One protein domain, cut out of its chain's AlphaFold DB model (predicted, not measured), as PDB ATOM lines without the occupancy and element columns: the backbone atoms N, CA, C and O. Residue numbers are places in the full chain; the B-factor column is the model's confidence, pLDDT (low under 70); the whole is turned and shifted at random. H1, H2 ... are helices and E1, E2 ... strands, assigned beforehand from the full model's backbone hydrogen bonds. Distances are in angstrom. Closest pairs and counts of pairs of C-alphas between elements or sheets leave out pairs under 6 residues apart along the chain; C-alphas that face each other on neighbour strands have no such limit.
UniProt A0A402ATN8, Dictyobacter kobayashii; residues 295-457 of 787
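This is residues 295 to 457 of the 787 residues of a protein of Dictyobacter kobayashii (UniProt A0A402ATN8). A loose rod has a small three-stranded sheet, E1 to E3, at one end and a cluster of helices, H3 to H6, at the other. The long helix H7 runs from that cluster back toward the sheet, which it only grazes with residues 456 to 457; H2 packs on H7 between the two ends. The printed part has 163 residues, with seven named helices and four named strands in the order E1 E2 E3 H1 E4 H2 H3 H4 H5 H6 H7. The sheet's order is E1 - E2 - E3, all antiparallel, and the class is mixed, helices and strands. The radius of gyration of the C-alphas is 21.1 A, and the spans are 70 by 34 by 20 A.

E1, residues 300 to 306, E2, residues 312 to 318, and E3, residues 327 to 333, form a meander, each strand the antiparallel neighbour of the one before. E1 and E2 are a hairpin, with N 304 and O 315 at 2.8 A; so are E2 and E3, with N 316 and O 329 at 2.8 A. H1, residues 338 to 345, only just touches H2, residues 360 to 364, with 3 pairs of C-alphas within 8 A, the closest those of Ile 345 and Phe 360 at 4.9 A. Between them E4, residues 356 to 358, pairs with no named strand, but antiparallel with residues 347 to 348. The hub is H7, residues 427 to 457. Its residues 438 to 449 alone touch H2, the closest C-alphas being Ala 363 and Leu 442 at 4.8 A. Its residues 433 to 441 alone touch H3, residues 368 to 375, about perpendicular at 75 degrees, with C-alphas 369 and 434 closest at 5.4 A. H4, residues 381 to 395, and H5, residues 400 to 410, form a helical hairpin at a steep tilt of 43 degrees, with C-alphas 389 and 402 closest at 6.1 A. H7 touches H5 with residues 436 to 448 alone, at a steep tilt of 46 degrees, opposite ways, with C-alphas 404 and 441 closest at 4.9 A. H6, residues 412 to 418, touches H5 only at the corner, with C-alphas 409 and 415 closest at 4.8 A. H4 and H7 are apart. Every O i to N i+4 pair is within hydrogen-bond range in H2, H3, H4, H5 and H7, against 3 of 4 in H1 and 2 of 3 in H6.

E1 begins at C-alpha 300, (269.635, 172.990, 346.225). E1, E2 and E3 measure 19.2, 18.9 and 20.0 A from first to last C-alpha, H4 21.4 A and H5 15.4 A. H7 is 42.7 A long, from C-alpha 427 at (238.242, 151.416, 312.079) to C-alpha 457 at (266.581, 179.135, 328.026).

The C-alphas farthest apart, Ala 323 and Ser 424, are 70.7 A apart. The printed part has no cut and no long link. Its mean pLDDT is 92.3, and no printed residue is under 70.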
ATOM      1  N   HIS A 295     265.528 172.468 352.644       78.44
ATOM      2  CA  HIS A 295     265.143 171.156 353.191       78.44
ATOM      3  C   HIS A 295     265.530 169.958 352.303       78.44
ATOM      4  O   HIS A 295     265.568 168.833 352.801       78.44
ATOM      5  N   VAL A 296     265.816 170.175 351.013       77.12
ATOM      6  CA  VAL A 296     266.136 169.090 350.067       77.12
ATOM      7  C   VAL A 296     267.575 168.607 350.254       77.12
ATOM      8  O   VAL A 296     267.811 167.459 350.630       77.12
ATOM      9  N   CYS A 297     268.548 169.482 349.997       80.56
ATOM     10  CA  CYS A 297     269.965 169.266 350.279       80.56
ATOM     11  C   CYS A 297     270.732 170.599 350.229       80.56
ATOM     12  O   CYS A 297     270.217 171.622 349.776       80.56
ATOM     13  N   ARG A 298     271.992 170.592 350.686       87.25
ATOM     14  CA  ARG A 298     272.861 171.779 350.622       87.25
ATOM     15  C   ARG A 298     273.101 172.207 349.177       87.25
ATOM     16  O   ARG A 298     273.469 171.378 348.344       87.25
ATOM     17  N   GLY A 299     272.945 173.500 348.905       89.81
ATOM     18  CA  GLY A 299     273.075 174.071 347.563       89.81
ATOM     19  C   GLY A 299     271.947 173.702 346.593       89.81
ATOM     20  O   GLY A 299     272.125 173.860 345.387       89.81
ATOM     21  N   HIS A 300     270.805 173.203 347.075       93.69
ATOM     22  CA  HIS A 300     269.635 172.990 346.225       93.69
ATOM     23  C   HIS A 300     269.055 174.327 345.739       93.69
ATOM     24  O   HIS A 300     268.942 175.287 346.505       93.69
ATOM     25  N   ALA A 301     268.688 174.391 344.461       96.00
ATOM     26  CA  ALA A 301     268.121 175.571 343.826       96.00
ATOM     27  C   ALA A 301     266.646 175.343 343.484       96.00
ATOM     28  O   ALA A 301     266.313 174.462 342.691       96.00
ATOM     29  N   LEU A 302     265.765 176.177 344.029       95.75
ATOM     30  CA  LEU A 302     264.365 176.239 343.626       95.75
ATOM     31  C   LEU A 302     264.195 177.346 342.583       95.75
ATOM     32  O   LEU A 302     264.404 178.519 342.892       95.75
ATOM     33  N   VAL A 303     263.859 176.974 341.349       96.56
ATOM     34  CA  VAL A 303     264.041 177.831 340.169       96.56
ATOM     35  C   VAL A 303     262.716 178.116 339.482       96.56
ATOM     36  O   VAL A 303     262.151 177.252 338.820       96.56
ATOM     37  N   TYR A 304     262.257 179.356 339.593       95.38
ATOM     38  CA  TYR A 304     261.096 179.883 338.894       95.38
ATOM     39  C   TYR A 304     261.493 180.339 337.491       95.38
ATOM     40  O   TYR A 304     262.302 181.257 337.363       95.38
ATOM     41  N   LEU A 305     260.919 179.727 336.452       94.25
ATOM     42  CA  LEU A 305     261.093 180.142 335.056       94.25
ATOM     43  C   LEU A 305     259.844 180.875 334.577       94.25
ATOM     44  O   LEU A 305     258.759 180.296 334.566       94.25
ATOM     45  N   VAL A 306     260.009 182.134 334.173       93.50
ATOM     46  CA  VAL A 306     258.906 183.015 333.782       93.50
ATOM     47  C   VAL A 306     259.185 183.629 332.417       93.50
ATOM     48  O   VAL A 306     260.241 184.226 332.215       93.50
ATOM     49  N   ALA A 307     258.218 183.528 331.506       92.88
ATOM     50  CA  ALA A 307     258.186 184.283 330.257       92.88
ATOM     51  C   ALA A 307     257.246 185.487 330.405       92.88
ATOM     52  O   ALA A 307     256.178 185.360 331.005       92.88
ATOM     53  N   THR A 308     257.646 186.648 329.880       92.69
ATOM     54  CA  THR A 308     256.783 187.842 329.795       92.69
ATOM     55  C   THR A 308     256.857 188.469 328.398       92.69
ATOM     56  O   THR A 308     257.771 188.144 327.632       92.69
ATOM     57  N   PRO A 309     255.966 189.410 328.031       90.50
ATOM     58  CA  PRO A 309     256.071 190.124 326.755       90.50
ATOM     59  C   PRO A 309     257.382 190.910 326.570       90.50
ATOM     60  O   PRO A 309     257.749 191.219 325.441       90.50
ATOM     61  N   TRP A 310     258.099 191.227 327.655       92.06
ATOM     62  CA  TRP A 310     259.330 192.037 327.634       92.06
ATOM     63  C   TRP A 310     260.615 191.207 327.791       92.06
ATOM     64  O   TRP A 310     261.697 191.765 327.984       92.06
ATOM     65  N   GLY A 311     260.492 189.879 327.761       93.81
ATOM     66  CA  GLY A 311     261.562 188.920 328.023       93.81
ATOM     67  C   GLY A 311     261.303 188.097 329.280       93.81
ATOM     68  O   GLY A 311     260.344 188.320 330.019       93.81
ATOM     69  N   GLY A 312     262.158 187.120 329.528       94.81
ATOM     70  CA  GLY A 312     261.983 186.172 330.614       94.81
ATOM     71  C   GLY A 312     262.871 186.486 331.799       94.81
ATOM     72  O   GLY A 312     263.873 187.198 331.691       94.81
ATOM     73  N   ILE A 313     262.504 185.920 332.941       96.44
ATOM     74  CA  ILE A 313     263.334 185.928 334.137       96.44
ATOM     75  C   ILE A 313     263.376 184.537 334.748       96.44
ATOM     76  O   ILE A 313     262.392 183.797 334.762       96.44
ATOM     77  N   THR A 314     264.532 184.235 335.313       97.25
ATOM     78  CA  THR A 314     264.731 183.118 336.218       97.25
ATOM     79  C   THR A 314     264.913 183.682 337.614       97.25
ATOM     80  O   THR A 314     265.862 184.429 337.848       97.25
ATOM     81  N   VAL A 315     264.023 183.343 338.544       97.38
ATOM     82  CA  VAL A 315     264.159 183.695 339.967       97.38
ATOM     83  C   VAL A 315     264.503 182.433 340.736       97.38
ATOM     84  O   VAL A 315     263.851 181.411 340.568       97.38
ATOM     85  N   VAL A 316     265.533 182.485 341.574       97.12
ATOM     86  CA  VAL A 316     266.046 181.310 342.278       97.12
ATOM     87  C   VAL A 316     266.103 181.577 343.765       97.12
ATOM     88  O   VAL A 316     266.760 182.520 344.201       97.12
ATOM     89  N   ALA A 317     265.455 180.712 344.539       96.19
ATOM     90  CA  ALA A 317     265.755 180.550 345.951       96.19
ATOM     91  C   ALA A 317     266.860 179.497 346.068       96.19
ATOM     92  O   ALA A 317     266.639 178.316 345.798       96.19
ATOM     93  N   LEU A 318     268.067 179.940 346.411       95.50
ATOM     94  CA  LEU A 318     269.217 179.068 346.590       95.50
ATOM     95  C   LEU A 318     269.325 178.707 348.071       95.50
ATOM     96  O   LEU A 318     269.403 179.602 348.917       95.50
ATOM     97  N   GLY A 319     269.303 177.410 348.370       92.25
ATOM     98  CA  GLY A 319     269.478 176.884 349.719       92.25
ATOM     99  C   GLY A 319     270.875 177.161 350.277       92.25
ATOM    100  O   GLY A 319     271.784 177.589 349.566       92.25
ATOM    101  N   GLU A 320     271.050 176.907 351.572       90.81
ATOM    102  CA  GLU A 320     272.319 177.143 352.265       90.81
ATOM    103  C   GLU A 320     273.497 176.383 351.619       90.81
ATOM    104  O   GLU A 320     273.397 175.203 351.261       90.81
ATOM    105  N   GLN A 321     274.633 177.074 351.500       87.56
ATOM    106  CA  GLN A 321     275.914 176.561 351.016       87.56
ATOM    107  C   GLN A 321     276.984 176.749 352.096       87.56
ATOM    108  O   GLN A 321     276.867 177.627 352.946       87.56
ATOM    109  N   GLU A 322     278.080 175.985 352.042       80.06
ATOM    110  CA  GLU A 322     279.141 176.035 353.069       80.06
ATOM    111  C   GLU A 322     279.698 177.445 353.336       80.06
ATOM    112  O   GLU A 322     280.124 177.735 354.450       80.06
ATOM    113  N   ALA A 323     279.674 178.323 352.329       78.44
ATOM    114  CA  ALA A 323     280.206 179.682 352.402       78.44
ATOM    115  C   ALA A 323     279.135 180.784 352.270       78.44
ATOM    116  O   ALA A 323     279.485 181.956 352.114       78.44
ATOM    117  N   SER A 324     277.838 180.456 352.250       86.00
ATOM    118  CA  SER A 324     276.776 181.449 352.017       86.00
ATOM    119  C   SER A 324     275.414 181.012 352.573       86.00
ATOM    120  O   SER A 324     274.995 179.884 352.315       86.00
ATOM    121  N   PRO A 325     274.683 181.905 353.272       92.25
ATOM    122  CA  PRO A 325     273.321 181.619 353.714       92.25
ATOM    123  C   PRO A 325     272.362 181.518 352.522       92.25
ATOM    124  O   PRO A 325     272.648 182.034 351.435       92.25
ATOM    125  N   ALA A 326     271.202 180.896 352.754       93.69
ATOM    126  CA  ALA A 326     270.137 180.824 351.762       93.69
ATOM    127  C   ALA A 326     269.723 182.234 351.300       93.69
ATOM    128  O   ALA A 326     269.587 183.156 352.110       93.69
ATOM    129  N   ARG A 327     269.549 182.420 349.988       95.44
ATOM    130  CA  ARG A 327     269.303 183.738 349.382       95.44
ATOM    131  C   ARG A 327     268.521 183.646 348.080       95.44
ATOM    132  O   ARG A 327     268.487 182.602 347.435       95.44
ATOM    133  N   PHE A 328     267.959 184.777 347.664       96.81
ATOM    134  CA  PHE A 328     267.371 184.927 346.338       96.81
ATOM    135  C   PHE A 328     268.381 185.501 345.348       96.81
ATOM    136  O   PHE A 328     269.063 186.480 345.648       96.81
ATOM    137  N   VAL A 329     268.439 184.913 344.158       96.44
ATOM    138  CA  VAL A 329     269.207 185.408 343.007       96.44
ATOM    139  C   VAL A 329     268.339 185.334 341.753       96.44
ATOM    140  O   VAL A 329     267.364 184.588 341.714       96.44
ATOM    141  N   SER A 330     268.647 186.125 340.727       97.12
ATOM    142  CA  SER A 330     267.876 186.110 339.480       97.12
ATOM    143  C   SER A 330     268.729 186.360 338.248       97.12
ATOM    144  O   SER A 330     269.717 187.089 338.331       97.12
ATOM    145  N   LEU A 331     268.282 185.826 337.116       97.44
ATOM    146  CA  LEU A 331     268.892 185.968 335.798       97.44
ATOM    147  C   LEU A 331     267.831 186.434 334.791       97.44
ATOM    148  O   LEU A 331     266.738 185.876 334.752       97.44
ATOM    149  N   ALA A 332     268.152 187.434 333.972       97.19
ATOM    150  CA  ALA A 332     267.303 187.834 332.852       97.19
ATOM    151  C   ALA A 332     267.564 186.938 331.632       97.19
ATOM    152  O   ALA A 332     268.715 186.628 331.326       97.19
ATOM    153  N   ILE A 333     266.503 186.572 330.914       97.12
ATOM    154  CA  ILE A 333     266.545 185.792 329.671       97.12
ATOM    155  C   ILE A 333     265.762 186.573 328.608       97.12
ATOM    156  O   ILE A 333     264.574 186.317 328.420       97.12
ATOM    157  N   PRO A 334     266.377 187.564 327.940       95.94
ATOM    158  CA  PRO A 334     265.659 188.498 327.068       95.94
ATOM    159  C   PRO A 334     264.815 187.821 325.982       95.94
ATOM    160  O   PRO A 334     263.707 188.268 325.703       95.94
ATOM    161  N   ASP A 335     265.301 186.706 325.436       96.12
ATOM    162  CA  ASP A 335     264.652 185.991 324.333       96.12
ATOM    163  C   ASP A 335     263.493 185.077 324.783       96.12
ATOM    164  O   ASP A 335     262.701 184.616 323.959       96.12
ATOM    165  N   LEU A 336     263.339 184.839 326.093       96.19
ATOM    166  CA  LEU A 336     262.224 184.071 326.651       96.19
ATOM    167  C   LEU A 336     260.970 184.951 326.772       96.19
ATOM    168  O   LEU A 336     260.638 185.468 327.836       96.19
ATOM    169  N   THR A 337     260.257 185.128 325.667       94.94
ATOM    170  CA  THR A 337     259.019 185.923 325.624       94.94
ATOM    171  C   THR A 337     257.764 185.051 325.581       94.94
ATOM    172  O   THR A 337     257.835 183.877 325.219       94.94
ATOM    173  N   ASN A 338     256.585 185.612 325.888       89.12
ATOM    174  CA  ASN A 338     255.313 184.911 325.635       89.12
ATOM    175  C   ASN A 338     255.185 184.521 324.159       89.12
ATOM    176  O   ASN A 338     254.728 183.426 323.863       89.12
ATOM    177  N   THR A 339     255.640 185.373 323.236       92.06
ATOM    178  CA  THR A 339     255.663 185.066 321.799       92.06
ATOM    179  C   THR A 339     256.522 183.840 321.505       92.06
ATOM    180  O   THR A 339     256.054 182.928 320.833       92.06
ATOM    181  N   PHE A 340     257.733 183.772 322.070       95.44
ATOM    182  CA  PHE A 340     258.606 182.606 321.933       95.44
ATOM    183  C   PHE A 340     257.922 181.324 322.424       95.44
ATOM    184  O   PHE A 340     257.967 180.309 321.737       95.44
ATOM    185  N   VAL A 341     257.270 181.364 323.590       93.44
ATOM    186  CA  VAL A 341     256.565 180.195 324.135       93.44
ATOM    187  C   VAL A 341     255.364 179.823 323.260       93.44
ATOM    188  O   VAL A 341     255.232 178.660 322.889       93.44
ATOM    189  N   ASN A 342     254.541 180.794 322.859       90.38
ATOM    190  CA  ASN A 342     253.358 180.573 322.025       90.38
ATOM    191  C   ASN A 342     253.715 179.926 320.675       90.38
ATOM    192  O   ASN A 342     253.035 178.994 320.255       90.38
ATOM    193  N   GLU A 343     254.818 180.347 320.042       92.38
ATOM    194  CA  GLU A 343     255.331 179.752 318.795       92.38
ATOM    195  C   GLU A 343     255.753 178.278 318.931       92.38
ATOM    196  O   GLU A 343     255.842 177.572 317.927       92.38
ATOM    197  N   LEU A 344     256.058 177.806 320.143       95.19
ATOM    198  CA  LEU A 344     256.339 176.391 320.406       95.19
ATOM    199  C   LEU A 344     255.059 175.608 320.718       95.19
ATOM    200  O   LEU A 344     254.962 174.417 320.432       95.19
ATOM    201  N   ILE A 345     254.072 176.268 321.322       92.75
ATOM    202  CA  ILE A 345     252.809 175.652 321.725       92.75
ATOM    203  C   ILE A 345     251.931 175.362 320.515       92.75
ATOM    204  O   ILE A 345     251.432 174.241 320.390       92.75
ATOM    205  N   GLU A 346     251.759 176.342 319.629       91.56
ATOM    206  CA  GLU A 346     250.859 176.227 318.488       91.56
ATOM    207  C   GLU A 346     251.240 177.180 317.352       91.56
ATOM    208  O   GLU A 346     251.450 178.372 317.560       91.56
ATOM    209  N   VAL A 347     251.294 176.656 316.126       92.19
ATOM    210  CA  VAL A 347     251.633 177.417 314.918       92.19
ATOM    211  C   VAL A 347     250.539 177.218 313.876       92.19
ATOM    212  O   VAL A 347     250.268 176.091 313.448       92.19
ATOM    213  N   ARG A 348     249.931 178.320 313.430       90.88
ATOM    214  CA  ARG A 348     248.864 178.339 312.417       90.88
ATOM    215  C   ARG A 348     249.229 179.218 311.222       90.88
ATOM    216  O   ARG A 348     250.197 179.972 311.262       90.88
ATOM    217  N   LEU A 349     248.478 179.070 310.131       88.00
ATOM    218  CA  LEU A 349     248.560 179.965 308.981       88.00
ATOM    219  C   LEU A 349     247.947 181.333 309.292       88.00
ATOM    220  O   LEU A 349     246.791 181.428 309.696       88.00
ATOM    221  N   ASP A 350     248.703 182.382 308.974       80.62
ATOM    222  CA  ASP A 350     248.309 183.788 309.125       80.62
ATOM    223  C   ASP A 350     247.424 184.281 307.950       80.62
ATOM    224  O   ASP A 350     247.575 185.405 307.474       80.62
ATOM    225  N   ASP A 351     246.541 183.429 307.413       77.44
ATOM    226  CA  ASP A 351     245.710 183.700 306.220       77.44
ATOM    227  C   ASP A 351     244.192 183.635 306.497       77.44
ATOM    228  O   ASP A 351     243.389 183.480 305.574       77.44
ATOM    229  N   HIS A 352     243.798 183.746 307.772       74.25
ATOM    230  CA  HIS A 352     242.430 183.577 308.294       74.25
ATOM    231  C   HIS A 352     241.859 182.158 308.202       74.25
ATOM    232  O   HIS A 352     240.757 181.921 308.699       74.25
ATOM    233  N   SER A 353     242.570 181.207 307.587       80.12
ATOM    234  CA  SER A 353     242.128 179.813 307.568       80.12
ATOM    235  C   SER A 353     242.348 179.112 308.908       80.12
ATOM    236  O   SER A 353     241.743 178.067 309.144       80.12
ATOM    237  N   GLU A 354     243.218 179.670 309.764       83.25
ATOM    238  CA  GLU A 354     243.615 179.099 311.056       83.25
ATOM    239  C   GLU A 354     244.115 177.649 310.920       83.25
ATOM    240  O   GLU A 354     244.041 176.861 311.863       83.25
ATOM    241  N   LYS A 355     244.607 177.242 309.742       91.56
ATOM    242  CA  LYS A 355     245.084 175.869 309.524       91.56
ATOM    243  C   LYS A 355     246.373 175.629 310.296       91.56
ATOM    244  O   LYS A 355     247.283 176.455 310.274       91.56
ATOM    245  N   LEU A 356     246.457 174.473 310.946       93.62
ATOM    246  CA  LEU A 356     247.605 174.063 311.743       93.62
ATOM    247  C   LEU A 356     248.825 173.788 310.853       93.62
ATOM    248  O   LEU A 356     248.726 173.070 309.855       93.62
ATOM    249  N   LEU A 357     249.982 174.314 311.255       94.44
ATOM    250  CA  LEU A 357     251.295 174.025 310.666       94.44
ATOM    251  C   LEU A 357     252.223 173.256 311.614       94.44
ATOM    252  O   LEU A 357     253.156 172.598 311.150       94.44
ATOM    253  N   GLY A 358     251.990 173.349 312.917       94.88
ATOM    254  CA  GLY A 358     252.830 172.772 313.957       94.88
ATOM    255  C   GLY A 358     252.327 173.165 315.339       94.88
ATOM    256  O   GLY A 358     251.342 173.894 315.461       94.88
ATOM    257  N   GLY A 359     252.987 172.688 316.378       94.62
ATOM    258  CA  GLY A 359     252.668 172.995 317.762       94.62
ATOM    259  C   GLY A 359     252.792 171.788 318.674       94.62
ATOM    260  O   GLY A 359     252.190 170.736 318.434       94.62
ATOM    261  N   PHE A 360     253.503 171.972 319.780       94.75
ATOM    262  CA  PHE A 360     253.674 170.944 320.792       94.75
ATOM    263  C   PHE A 360     252.350 170.530 321.448       94.75
ATOM    264  O   PHE A 360     252.144 169.349 321.715       94.75
ATOM    265  N   ALA A 361     251.424 171.467 321.671       89.81
ATOM    266  CA  ALA A 361     250.143 171.187 322.316       89.81
ATOM    267  C   ALA A 361     249.268 170.172 321.549       89.81
ATOM    268  O   ALA A 361     248.919 169.135 322.127       89.81
ATOM    269  N   PRO A 362     248.924 170.391 320.262       91.50
ATOM    270  CA  PRO A 362     248.149 169.411 319.502       91.50
ATOM    271  C   PRO A 362     248.896 168.083 319.312       91.50
ATOM    272  O   PRO A 362     248.250 167.034 319.266       91.50
ATOM    273  N   ALA A 363     250.231 168.101 319.250       92.94
ATOM    274  CA  ALA A 363     251.034 166.887 319.140       92.94
ATOM    275  C   ALA A 363     251.030 166.054 320.432       92.94
ATOM    276  O   ALA A 363     250.779 164.851 320.386       92.94
ATOM    277  N   GLN A 364     251.226 166.683 321.596       89.00
ATOM    278  CA  GLN A 364     251.177 166.026 322.909       89.00
ATOM    279  C   GLN A 364     249.797 165.407 323.177       89.00
ATOM    280  O   GLN A 364     249.699 164.337 323.779       89.00
ATOM    281  N   MET A 365     248.729 166.055 322.699       83.38
ATOM    282  CA  MET A 365     247.353 165.561 322.806       83.38
ATOM    283  C   MET A 365     247.003 164.437 321.819       83.38
ATOM    284  O   MET A 365     245.920 163.869 321.944       83.38
ATOM    285  N   GLY A 366     247.858 164.129 320.835       87.44
ATOM    286  CA  GLY A 366     247.540 163.160 319.779       87.44
ATOM    287  C   GLY A 366     246.374 163.604 318.887       87.44
ATOM    288  O   GLY A 366     245.486 162.813 318.578       87.44
ATOM    289  N   LYS A 367     246.328 164.898 318.541       89.56
ATOM    290  CA  LYS A 367     245.272 165.503 317.705       89.56
ATOM    291  C   LYS A 367     245.743 165.872 316.298       89.56
ATOM    292  O   LYS A 367     244.964 166.424 315.521       89.56
ATOM    293  N   GLY A 368     247.000 165.599 315.955       93.44
ATOM    294  CA  GLY A 368     247.591 166.007 314.682       93.44
ATOM    295  C   GLY A 368     246.857 165.410 313.483       93.44
ATOM    296  O   GLY A 368     246.503 166.137 312.556       93.44
ATOM    297  N   PHE A 369     246.598 164.101 313.508       94.56
ATOM    298  CA  PHE A 369     245.940 163.403 312.402       94.56
ATOM    299  C   PHE A 369     244.512 163.907 312.174       94.56
ATOM    300  O   PHE A 369     244.115 164.172 311.037       94.56
ATOM    301  N   GLU A 370     243.749 164.058 313.259       93.50
ATOM    302  CA  GLU A 370     242.372 164.549 313.226       93.50
ATOM    303  C   GLU A 370     242.311 165.969 312.648       93.50
ATOM    304  O   GLU A 370     241.579 166.208 311.684       93.50
ATOM    305  N   LEU A 371     243.121 166.889 313.187       93.06
ATOM    306  CA  LEU A 371     243.159 168.282 312.742       93.06
ATOM    307  C   LEU A 371     243.596 168.388 311.279       93.06
ATOM    308  O   LEU A 371     242.964 169.113 310.511       93.06
ATOM    309  N   LEU A 372     244.604 167.619 310.857       95.06
ATOM    310  CA  LEU A 372     245.019 167.570 309.456       95.06
ATOM    311  C   LEU A 372     243.865 167.103 308.559       95.06
ATOM    312  O   LEU A 372     243.585 167.729 307.536       95.06
ATOM    313  N   CYS A 373     243.164 166.036 308.950       93.62
ATOM    314  CA  CYS A 373     242.052 165.490 308.174       93.62
ATOM    315  C   CYS A 373     240.863 166.454 308.057       93.62
ATOM    316  O   CYS A 373     240.210 166.470 307.009       93.62
ATOM    317  N   GLN A 374     240.588 167.232 309.106       92.94
ATOM    318  CA  GLN A 374     239.486 168.196 309.164       92.94
ATOM    319  C   GLN A 374     239.789 169.503 308.425       92.94
ATOM    320  O   GLN A 374     238.898 170.070 307.802       92.94
ATOM    321  N   GLN A 375     241.028 169.996 308.507       93.88
ATOM    322  CA  GLN A 375     241.388 171.340 308.047       93.88
ATOM    323  C   GLN A 375     241.887 171.392 306.597       93.88
ATOM    324  O   GLN A 375     241.858 172.457 305.976       93.88
ATOM    325  N   TRP A 376     242.371 170.272 306.057       94.19
ATOM    326  CA  TRP A 376     242.946 170.208 304.713       94.19
ATOM    327  C   TRP A 376     242.066 169.399 303.766       94.19
ATOM    328  O   TRP A 376     241.634 168.297 304.098       94.19
ATOM    329  N   ASP A 377     241.826 169.926 302.568       92.75
ATOM    330  CA  ASP A 377     240.972 169.289 301.564       92.75
ATOM    331  C   ASP A 377     241.634 168.053 300.932       92.75
ATOM    332  O   ASP A 377     242.853 167.996 300.765       92.75
ATOM    333  N   GLY A 378     240.818 167.054 300.582       94.12
ATOM    334  CA  GLY A 378     241.254 165.792 299.971       94.12
ATOM    335  C   GLY A 378     240.470 164.586 300.493       94.12
ATOM    336  O   GLY A 378     240.023 164.586 301.645       94.12
ATOM    337  N   GLU A 379     240.303 163.561 299.655       94.88
ATOM    338  CA  GLU A 379     239.623 162.307 300.021       94.88
ATOM    339  C   GLU A 379     240.585 161.327 300.703       94.88
ATOM    340  O   GLU A 379     240.186 160.538 301.565       94.88
ATOM    341  N   THR A 380     241.867 161.402 300.339       96.94
ATOM    342  CA  THR A 380     242.942 160.552 300.861       96.94
ATOM    343  C   THR A 380     243.889 161.346 301.759       96.94
ATOM    344  O   THR A 380     244.030 162.565 301.623       96.94
ATOM    345  N   PHE A 381     244.597 160.665 302.665       96.38
ATOM    346  CA  PHE A 381     245.625 161.320 303.483       96.38
ATOM    347  C   PHE A 381     246.726 161.936 302.602       96.38
ATOM    348  O   PHE A 381     247.163 163.059 302.839       96.38
ATOM    349  N   GLN A 382     247.137 161.242 301.537       96.06
ATOM    350  CA  GLN A 382     248.191 161.720 300.644       96.06
ATOM    351  C   GLN A 382     247.818 163.021 299.910       96.06
ATOM    352  O   GLN A 382     248.681 163.876 299.712       96.06
ATOM    353  N   GLU A 383     246.561 163.192 299.496       97.12
ATOM    354  CA  GLU A 383     246.088 164.435 298.865       97.12
ATOM    355  C   GLU A 383     246.141 165.620 299.828       97.12
ATOM    356  O   GLU A 383     246.683 166.667 299.472       97.12
ATOM    357  N   LYS A 384     245.670 165.422 301.064       97.06
ATOM    358  CA  LYS A 384     245.722 166.449 302.112       97.06
ATOM    359  C   LYS A 384     247.157 166.898 302.380       97.06
ATOM    360  O   LYS A 384     247.439 168.092 302.428       97.06
ATOM    361  N   VAL A 385     248.089 165.944 302.474       96.50
ATOM    362  CA  VAL A 385     249.519 166.227 302.681       96.50
ATOM    363  C   VAL A 385     250.147 166.945 301.489       96.50
ATOM    364  O   VAL A 385     250.965 167.840 301.686       96.50
ATOM    365  N   LYS A 386     249.766 166.612 300.248       96.62
ATOM    366  CA  LYS A 386     250.231 167.348 299.060       96.62
ATOM    367  C   LYS A 386     249.807 168.815 299.107       96.62
ATOM    368  O   LYS A 386     250.615 169.678 298.772       96.62
ATOM    369  N   LEU A 387     248.571 169.092 299.528       95.62
ATOM    370  CA  LEU A 387     248.072 170.459 299.661       95.62
ATOM    371  C   LEU A 387     248.805 171.215 300.781       95.62
ATOM    372  O   LEU A 387     249.284 172.320 300.537       95.62
ATOM    373  N   LEU A 388     248.971 170.596 301.956       95.88
ATOM    374  CA  LEU A 388     249.782 171.141 303.055       95.88
ATOM    375  C   LEU A 388     251.198 171.488 302.583       95.88
ATOM    376  O   LEU A 388     251.656 172.614 302.757       95.88
ATOM    377  N   HIS A 389     251.866 170.545 301.920       96.06
ATOM    378  CA  HIS A 389     253.220 170.731 301.414       96.06
ATOM    379  C   HIS A 389     253.313 171.886 300.405       96.06
ATOM    380  O   HIS A 389     254.206 172.727 300.509       96.06
ATOM    381  N   ALA A 390     252.382 171.953 299.447       95.69
ATOM    382  CA  ALA A 390     252.349 173.008 298.439       95.69
ATOM    383  C   ALA A 390     252.136 174.398 299.060       95.69
ATOM    384  O   ALA A 390     252.808 175.349 298.657       95.69
ATOM    385  N   THR A 391     251.258 174.508 300.061       94.00
ATOM    386  CA  THR A 391     251.009 175.759 300.790       94.00
ATOM    387  C   THR A 391     252.217 176.185 301.625       94.00
ATOM    388  O   THR A 391     252.624 177.343 301.561       94.00
ATOM    389  N   CYS A 392     252.852 175.266 302.360       92.75
ATOM    390  CA  CYS A 392     254.072 175.577 303.113       92.75
ATOM    391  C   CYS A 392     255.199 176.059 302.189       92.75
ATOM    392  O   CYS A 392     255.885 177.034 302.498       92.75
ATOM    393  N   HIS A 393     255.358 175.415 301.027       93.50
ATOM    394  CA  HIS A 393     256.367 175.789 300.040       93.50
ATOM    395  C   HIS A 393     256.079 177.156 299.397       93.50
ATOM    396  O   HIS A 393     257.002 177.952 299.222       93.50
ATOM    397  N   SER A 394     254.824 177.457 299.045       93.12
ATOM    398  CA  SER A 394     254.467 178.748 298.436       93.12
ATOM    399  C   SER A 394     254.634 179.922 299.404       93.12
ATOM    400  O   SER A 394     255.052 180.998 298.981       93.12
ATOM    401  N   LEU A 395     254.364 179.701 300.693       90.00
ATOM    402  CA  LEU A 395     254.485 180.707 301.751       90.00
ATOM    403  C   LEU A 395     255.871 180.749 302.415       90.00
ATOM    404  O   LEU A 395     256.090 181.585 303.286       90.00
ATOM    405  N   GLN A 396     256.795 179.860 302.029       91.56
ATOM    406  CA  GLN A 396     258.119 179.704 302.654       91.56
ATOM    407  C   GLN A 396     258.050 179.520 304.183       91.56
ATOM    408  O   GLN A 396     258.880 180.038 304.930       91.56
ATOM    409  N   LYS A 397     257.044 178.779 304.659       88.81
ATOM    410  CA  LYS A 397     256.833 178.494 306.084       88.81
ATOM    411  C   LYS A 397     257.354 177.095 306.419       88.81
ATOM    412  O   LYS A 397     257.023 176.119 305.747       88.81
ATOM    413  N   ASN A 398     258.131 176.991 307.496       89.25
ATOM    414  CA  ASN A 398     258.525 175.701 308.061       89.25
ATOM    415  C   ASN A 398     257.344 175.087 308.823       89.25
ATOM    416  O   ASN A 398     256.667 175.778 309.578       89.25
ATOM    417  N   SER A 399     257.103 173.790 308.624       95.56
ATOM    418  CA  SER A 399     255.990 173.069 309.243       95.56
ATOM    419  C   SER A 399     256.451 171.693 309.709       95.56
ATOM    420  O   SER A 399     256.738 170.802 308.907       95.56
ATOM    421  N   THR A 400     256.496 171.520 311.023       96.69
ATOM    422  CA  THR A 400     256.707 170.239 311.712       96.69
ATOM    423  C   THR A 400     255.599 169.238 311.390       96.69
ATOM    424  O   THR A 400     255.889 168.058 311.201       96.69
ATOM    425  N   LEU A 401     254.349 169.697 311.222       96.81
ATOM    426  CA  LEU A 401     253.227 168.860 310.780       96.81
ATOM    427  C   LEU A 401     253.475 168.282 309.378       96.81
ATOM    428  O   LEU A 401     253.277 167.089 309.148       96.81
ATOM    429  N   ASN A 402     253.949 169.109 308.440       96.69
ATOM    430  CA  ASN A 402     254.318 168.666 307.096       96.69
ATOM    431  C   ASN A 402     255.503 167.695 307.143       96.69
ATOM    432  O   ASN A 402     255.448 166.657 306.490       96.69
ATOM    433  N   ASN A 403     256.541 167.981 307.933       96.69
ATOM    434  CA  ASN A 403     257.689 167.082 308.085       96.69
ATOM    435  C   ASN A 403     257.254 165.701 308.599       96.69
ATOM    436  O   ASN A 403     257.594 164.687 307.989       96.69
ATOM    437  N   ALA A 404     256.419 165.667 309.641       96.62
ATOM    438  CA  ALA A 404     255.848 164.435 310.182       96.62
ATOM    439  C   ALA A 404     255.007 163.681 309.144       96.62
ATOM    440  O   ALA A 404     255.079 162.458 309.041       96.62
ATOM    441  N   ALA A 405     254.236 164.405 308.328       95.69
ATOM    442  CA  ALA A 405     253.441 163.813 307.261       95.69
ATOM    443  C   ALA A 405     254.297 163.168 306.167       95.69
ATOM    444  O   ALA A 405     253.985 162.063 305.721       95.69
ATOM    445  N   GLN A 406     255.378 163.829 305.748       94.56
ATOM    446  CA  GLN A 406     256.315 163.264 304.774       94.56
ATOM    447  C   GLN A 406     257.013 162.018 305.335       94.56
ATOM    448  O   GLN A 406     257.141 161.014 304.635       94.56
ATOM    449  N   GLU A 407     257.409 162.050 306.609       93.44
ATOM    450  CA  GLU A 407     258.028 160.907 307.282       93.44
ATOM    451  C   GLU A 407     257.057 159.721 307.397       93.44
ATOM    452  O   GLU A 407     257.400 158.598 307.018       93.44
ATOM    453  N   ALA A 408     255.804 159.971 307.786       91.94
ATOM    454  CA  ALA A 408     254.762 158.949 307.822       91.94
ATOM    455  C   ALA A 408     254.513 158.331 306.433       91.94
ATOM    456  O   ALA A 408     254.401 157.110 306.305       91.94
ATOM    457  N   LEU A 409     254.502 159.142 305.368       92.69
ATOM    458  CA  LEU A 409     254.358 158.662 303.986       92.69
ATOM    459  C   LEU A 409     255.557 157.839 303.488       92.69
ATOM    460  O   LEU A 409     255.406 157.078 302.532       92.69
ATOM    461  N   SER A 410     256.729 157.951 304.117       90.06
ATOM    462  CA  SER A 410     257.889 157.107 303.796       90.06
ATOM    463  C   SER A 410     257.779 155.689 304.377       90.06
ATOM    464  O   SER A 410     258.460 154.764 303.926       90.06
ATOM    465  N   CYS A 411     256.881 155.480 305.345       85.94
ATOM    466  CA  CYS A 411     256.668 154.188 305.984       85.94
ATOM    467  C   CYS A 411     255.726 153.309 305.144       85.94
ATOM    468  O   CYS A 411     254.523 153.554 305.090       85.94
ATOM    469  N   LEU A 412     256.248 152.239 304.529       76.06
ATOM    470  CA  LEU A 412     255.515 151.370 303.583       76.06
ATOM    471  C   LEU A 412     254.080 150.959 304.004       76.06
ATOM    472  O   LEU A 412     253.178 151.089 303.174       76.06
ATOM    473  N   PRO A 413     253.812 150.487 305.243       77.94
ATOM    474  CA  PRO A 413     252.452 150.120 305.651       77.94
ATOM    475  C   PRO A 413     251.499 151.321 305.702       77.94
ATOM    476  O   PRO A 413     250.341 151.210 305.309       77.94
ATOM    477  N   PHE A 414     252.002 152.474 306.144       88.38
ATOM    478  CA  PHE A 414     251.240 153.715 306.217       88.38
ATOM    479  C   PHE A 414     250.982 154.279 304.816       88.38
ATOM    480  O   PHE A 414     249.856 154.643 304.490       88.38
ATOM    481  N   ALA A 415     251.999 154.275 303.950       88.50
ATOM    482  CA  ALA A 415     251.921 154.766 302.576       88.50
ATOM    483  C   ALA A 415     250.844 154.052 301.740       88.50
ATOM    484  O   ALA A 415     250.184 154.679 300.911       88.50
ATOM    485  N   ALA A 416     250.651 152.748 301.970       89.44
ATOM    486  CA  ALA A 416     249.623 151.957 301.297       89.44
ATOM    487  C   ALA A 416     248.196 152.336 301.734       89.44
ATOM    488  O   ALA A 416     247.278 152.333 300.914       89.44
ATOM    489  N   LEU A 417     248.004 152.670 303.013       92.56
ATOM    490  CA  LEU A 417     246.717 153.133 303.540       92.56
ATOM    491  C   LEU A 417     246.449 154.598 303.171       92.56
ATOM    492  O   LEU A 417     245.316 154.960 302.871       92.56
ATOM    493  N   ALA A 418     247.495 155.425 303.102       93.19
ATOM    494  CA  ALA A 418     247.399 156.855 302.815       93.19
ATOM    495  C   ALA A 418     246.844 157.198 301.421       93.19
ATOM    496  O   ALA A 418     246.427 158.336 301.207       93.19
ATOM    497  N   GLN A 419     246.843 156.233 300.494       93.56
ATOM    498  CA  GLN A 419     246.266 156.340 299.147       93.56
ATOM    499  C   GLN A 419     244.778 155.972 299.085       93.56
ATOM    500  O   GLN A 419     244.134 156.206 298.066       93.56
ATOM    501  N   GLN A 420     244.229 155.363 300.136       94.62
ATOM    502  CA  GLN A 420     242.817 154.995 300.191       94.62
ATOM    503  C   GLN A 420     241.982 156.181 300.674       94.62
ATOM    504  O   GLN A 420     242.459 157.033 301.429       94.62
ATOM    505  N   ALA A 421     240.719 156.234 300.249       94.94
ATOM    506  CA  ALA A 421     239.787 157.231 300.757       94.94
ATOM    507  C   ALA A 421     239.593 157.014 302.264       94.94
ATOM    508  O   ALA A 421     239.302 155.894 302.694       94.94
ATOM    509  N   LEU A 422     239.704 158.073 303.068       93.31
ATOM    510  CA  LEU A 422     239.593 157.982 304.531       93.31
ATOM    511  C   LEU A 422     238.248 157.387 304.983       93.31
ATOM    512  O   LEU A 422     238.188 156.687 305.988       93.31
ATOM    513  N   THR A 423     237.182 157.610 304.211       93.44
ATOM    514  CA  THR A 423     235.834 157.057 304.438       93.44
ATOM    515  C   THR A 423     235.731 155.555 304.177       93.44
ATOM    516  O   THR A 423     234.775 154.924 304.622       93.44
ATOM    517  N   SER A 424     236.690 154.981 303.446       94.50
ATOM    518  CA  SER A 424     236.721 153.558 303.090       94.50
ATOM    519  C   SER A 424     237.578 152.710 304.032       94.50
ATOM    520  O   SER A 424     237.502 151.483 303.983       94.50
ATOM    521  N   LEU A 425     238.378 153.349 304.893       92.44
ATOM    522  CA  LEU A 425     239.253 152.658 305.832       92.44
ATOM    523  C   LEU A 425     238.446 151.913 306.896       92.44
ATOM    524  O   LEU A 425     237.424 152.391 307.397       92.44
ATOM    525  N   SER A 426     238.949 150.745 307.295       93.06
ATOM    526  CA  SER A 426     238.438 150.081 308.487       93.06
ATOM    527  C   SER A 426     238.743 150.927 309.728       93.06
ATOM    528  O   SER A 426     239.695 151.712 309.755       93.06
ATOM    529  N   ARG A 427     237.966 150.741 310.801       89.38
ATOM    530  CA  ARG A 427     238.242 151.416 312.079       89.38
ATOM    531  C   ARG A 427     239.648 151.099 312.599       89.38
ATOM    532  O   ARG A 427     240.274 151.965 313.196       89.38
ATOM    533  N   GLU A 428     240.133 149.878 312.386       85.88
ATOM    534  CA  GLU A 428     241.473 149.460 312.816       85.88
ATOM    535  C   GLU A 428     242.566 150.188 312.028       85.88
ATOM    536  O   GLU A 428     243.484 150.733 312.636       85.88
ATOM    537  N   ASP A 429     242.432 150.267 310.702       88.62
ATOM    538  CA  ASP A 429     243.399 150.963 309.846       88.62
ATOM    539  C   ASP A 429     243.421 152.468 310.128       88.62
ATOM    540  O   ASP A 429     244.494 153.061 310.210       88.62
ATOM    541  N   TYR A 430     242.252 153.081 310.345       89.38
ATOM    542  CA  TYR A 430     242.153 154.497 310.703       89.38
ATOM    543  C   TYR A 430     242.859 154.794 312.031       89.38
ATOM    544  O   TYR A 430     243.689 155.699 312.102       89.38
ATOM    545  N   MET A 431     242.574 154.008 313.077       83.94
ATOM    546  CA  MET A 431     243.210 154.172 314.390       83.94
ATOM    547  C   MET A 431     244.724 153.957 314.315       83.94
ATOM    548  O   MET A 431     245.479 154.663 314.978       83.94
ATOM    549  N   LEU A 432     245.176 153.004 313.495       83.56
ATOM    550  CA  LEU A 432     246.595 152.750 313.275       83.56
ATOM    551  C   LEU A 432     247.282 153.920 312.565       83.56
ATOM    552  O   LEU A 432     248.374 154.323 312.972       83.56
ATOM    553  N   MET A 433     246.657 154.475 311.524       90.38
ATOM    554  CA  MET A 433     247.165 155.669 310.850       90.38
ATOM    555  C   MET A 433     247.232 156.852 311.810       90.38
ATOM    556  O   MET A 433     248.279 157.483 311.917       90.38
ATOM    557  N   GLN A 434     246.160 157.111 312.558       90.19
ATOM    558  CA  GLN A 434     246.132 158.175 313.555       90.19
ATOM    559  C   GLN A 434     247.297 158.040 314.541       90.19
ATOM    560  O   GLN A 434     248.147 158.922 314.626       90.19
ATOM    561  N   ALA A 435     247.404 156.884 315.196       84.56
ATOM    562  CA  ALA A 435     248.437 156.614 316.185       84.56
ATOM    563  C   ALA A 435     249.867 156.737 315.624       84.56
ATOM    564  O   ALA A 435     250.754 157.271 316.288       84.56
ATOM    565  N   THR A 436     250.090 156.267 314.392       88.56
ATOM    566  CA  THR A 436     251.398 156.346 313.724       88.56
ATOM    567  C   THR A 436     251.762 157.789 313.385       88.56
ATOM    568  O   THR A 436     252.876 158.227 313.663       88.56
ATOM    569  N   PHE A 437     250.828 158.538 312.795       94.06
ATOM    570  CA  PHE A 437     251.058 159.929 312.421       94.06
ATOM    571  C   PHE A 437     251.278 160.815 313.646       94.06
ATOM    572  O   PHE A 437     252.227 161.593 313.667       94.06
ATOM    573  N   ASP A 438     250.443 160.675 314.676       92.56
ATOM    574  CA  ASP A 438     250.554 161.477 315.894       92.56
ATOM    575  C   ASP A 438     251.880 161.215 316.626       92.56
ATOM    576  O   ASP A 438     252.473 162.142 317.177       92.56
ATOM    577  N   ALA A 439     252.408 159.984 316.566       90.12
ATOM    578  CA  ALA A 439     253.744 159.678 317.073       90.12
ATOM    579  C   ALA A 439     254.844 160.417 316.292       90.12
ATOM    580  O   ALA A 439     255.709 161.029 316.917       90.12
ATOM    581  N   PHE A 440     254.808 160.410 314.952       94.25
ATOM    582  CA  PHE A 440     255.757 161.187 314.140       94.25
ATOM    583  C   PHE A 440     255.630 162.689 314.393       94.25
ATOM    584  O   PHE A 440     256.637 163.385 314.502       94.25
ATOM    585  N   PHE A 441     254.405 163.192 314.540       96.56
ATOM    586  CA  PHE A 441     254.176 164.605 314.801       96.56
ATOM    587  C   PHE A 441     254.768 165.030 316.146       96.56
ATOM    588  O   PHE A 441     255.537 165.988 316.196       96.56
ATOM    589  N   LEU A 442     254.527 164.263 317.213       95.19
ATOM    590  CA  LEU A 442     255.145 164.526 318.511       95.19
ATOM    591  C   LEU A 442     256.673 164.397 318.475       95.19
ATOM    592  O   LEU A 442     257.358 165.148 319.165       95.19
ATOM    593  N   GLN A 443     257.230 163.489 317.670       95.62
ATOM    594  CA  GLN A 443     258.682 163.388 317.506       95.62
ATOM    595  C   GLN A 443     259.287 164.658 316.887       95.62
ATOM    596  O   GLN A 443     260.251 165.211 317.426       95.62
ATOM    597  N   GLN A 444     258.679 165.158 315.807       97.06
ATOM    598  CA  GLN A 444     259.095 166.399 315.149       97.06
ATOM    599  C   GLN A 444     258.971 167.607 316.092       97.06
ATOM    600  O   GLN A 444     259.906 168.403 316.194       97.06
ATOM    601  N   GLU A 445     257.869 167.710 316.841       97.06
ATOM    602  CA  GLU A 445     257.670 168.786 317.822       97.06
ATOM    603  C   GLU A 445     258.651 168.729 318.991       97.06
ATOM    604  O   GLU A 445     259.182 169.759 319.397       97.06
ATOM    605  N   LEU A 446     258.937 167.539 319.531       96.69
ATOM    606  CA  LEU A 446     259.920 167.379 320.605       96.69
ATOM    607  C   LEU A 446     261.316 167.802 320.148       96.69
ATOM    608  O   LEU A 446     262.003 168.507 320.883       96.69
ATOM    609  N   THR A 447     261.723 167.400 318.944       95.94
ATOM    610  CA  THR A 447     263.020 167.803 318.382       95.94
ATOM    611  C   THR A 447     263.097 169.324 318.259       95.94
ATOM    612  O   THR A 447     264.021 169.941 318.786       95.94
ATOM    613  N   TYR A 448     262.078 169.935 317.652       96.19
ATOM    614  CA  TYR A 448     262.005 171.380 317.450       96.19
ATOM    615  C   TYR A 448     261.985 172.172 318.770       96.19
ATOM    616  O   TYR A 448     262.762 173.113 318.959       96.19
ATOM    617  N   CYS A 449     261.128 171.779 319.717       96.81
ATOM    618  CA  CYS A 449     260.949 172.503 320.971       96.81
ATOM    619  C   CYS A 449     262.160 172.370 321.895       96.81
ATOM    620  O   CYS A 449     262.597 173.367 322.469       96.81
ATOM    621  N   LEU A 450     262.721 171.165 322.051       96.50
ATOM    622  CA  LEU A 450     263.835 170.945 322.978       96.50
ATOM    623  C   LEU A 450     265.117 171.637 322.521       96.50
ATOM    624  O   LEU A 450     265.861 172.129 323.368       96.50
ATOM    625  N   GLU A 451     265.353 171.745 321.213       95.88
ATOM    626  CA  GLU A 451     266.480 172.509 320.673       95.88
ATOM    627  C   GLU A 451     266.333 174.014 320.954       95.88
ATOM    628  O   GLU A 451     267.255 174.645 321.486       95.88
ATOM    629  N   ARG A 452     265.159 174.601 320.673       96.75
ATOM    630  CA  ARG A 452     264.902 176.031 320.932       96.75
ATOM    631  C   ARG A 452     264.930 176.358 322.427       96.75
ATOM    632  O   ARG A 452     265.537 177.355 322.816       96.75
ATOM    633  N   LEU A 453     264.335 175.516 323.276       97.56
ATOM    634  CA  LEU A 453     264.379 175.675 324.738       97.56
ATOM    635  C   LEU A 453     265.797 175.500 325.288       97.56
ATOM    636  O   LEU A 453     266.205 176.243 326.182       97.56
ATOM    637  N   GLY A 454     266.565 174.553 324.744       96.94
ATOM    638  CA  GLY A 454     267.960 174.327 325.110       96.94
ATOM    639  C   GLY A 454     268.828 175.538 324.831       96.94
ATOM    640  O   GLY A 454     269.494 176.032 325.737       96.94
ATOM    641  N   THR A 455     268.785 176.044 323.604       95.94
ATOM    642  CA  THR A 455     269.604 177.183 323.167       95.94
ATOM    643  C   THR A 455     269.202 178.493 323.844       95.94
ATOM    644  O   THR A 455     270.068 179.220 324.323       95.94
ATOM    645  N   THR A 456     267.899 178.768 323.933       95.94
ATOM    646  CA  THR A 456     267.378 180.070 324.382       95.94
ATOM    647  C   THR A 456     267.300 180.183 325.906       95.94
ATOM    648  O   THR A 456     267.531 181.254 326.459       95.94
ATOM    649  N   VAL A 457     266.967 179.088 326.604       96.75
ATOM    650  CA  VAL A 457     266.581 179.135 328.026       96.75
ATOM    651  C   VAL A 457     267.491 178.282 328.903       96.75
ATOM    652  O   VAL A 457     268.127 178.795 329.821       96.75
TER     653      VAL A 457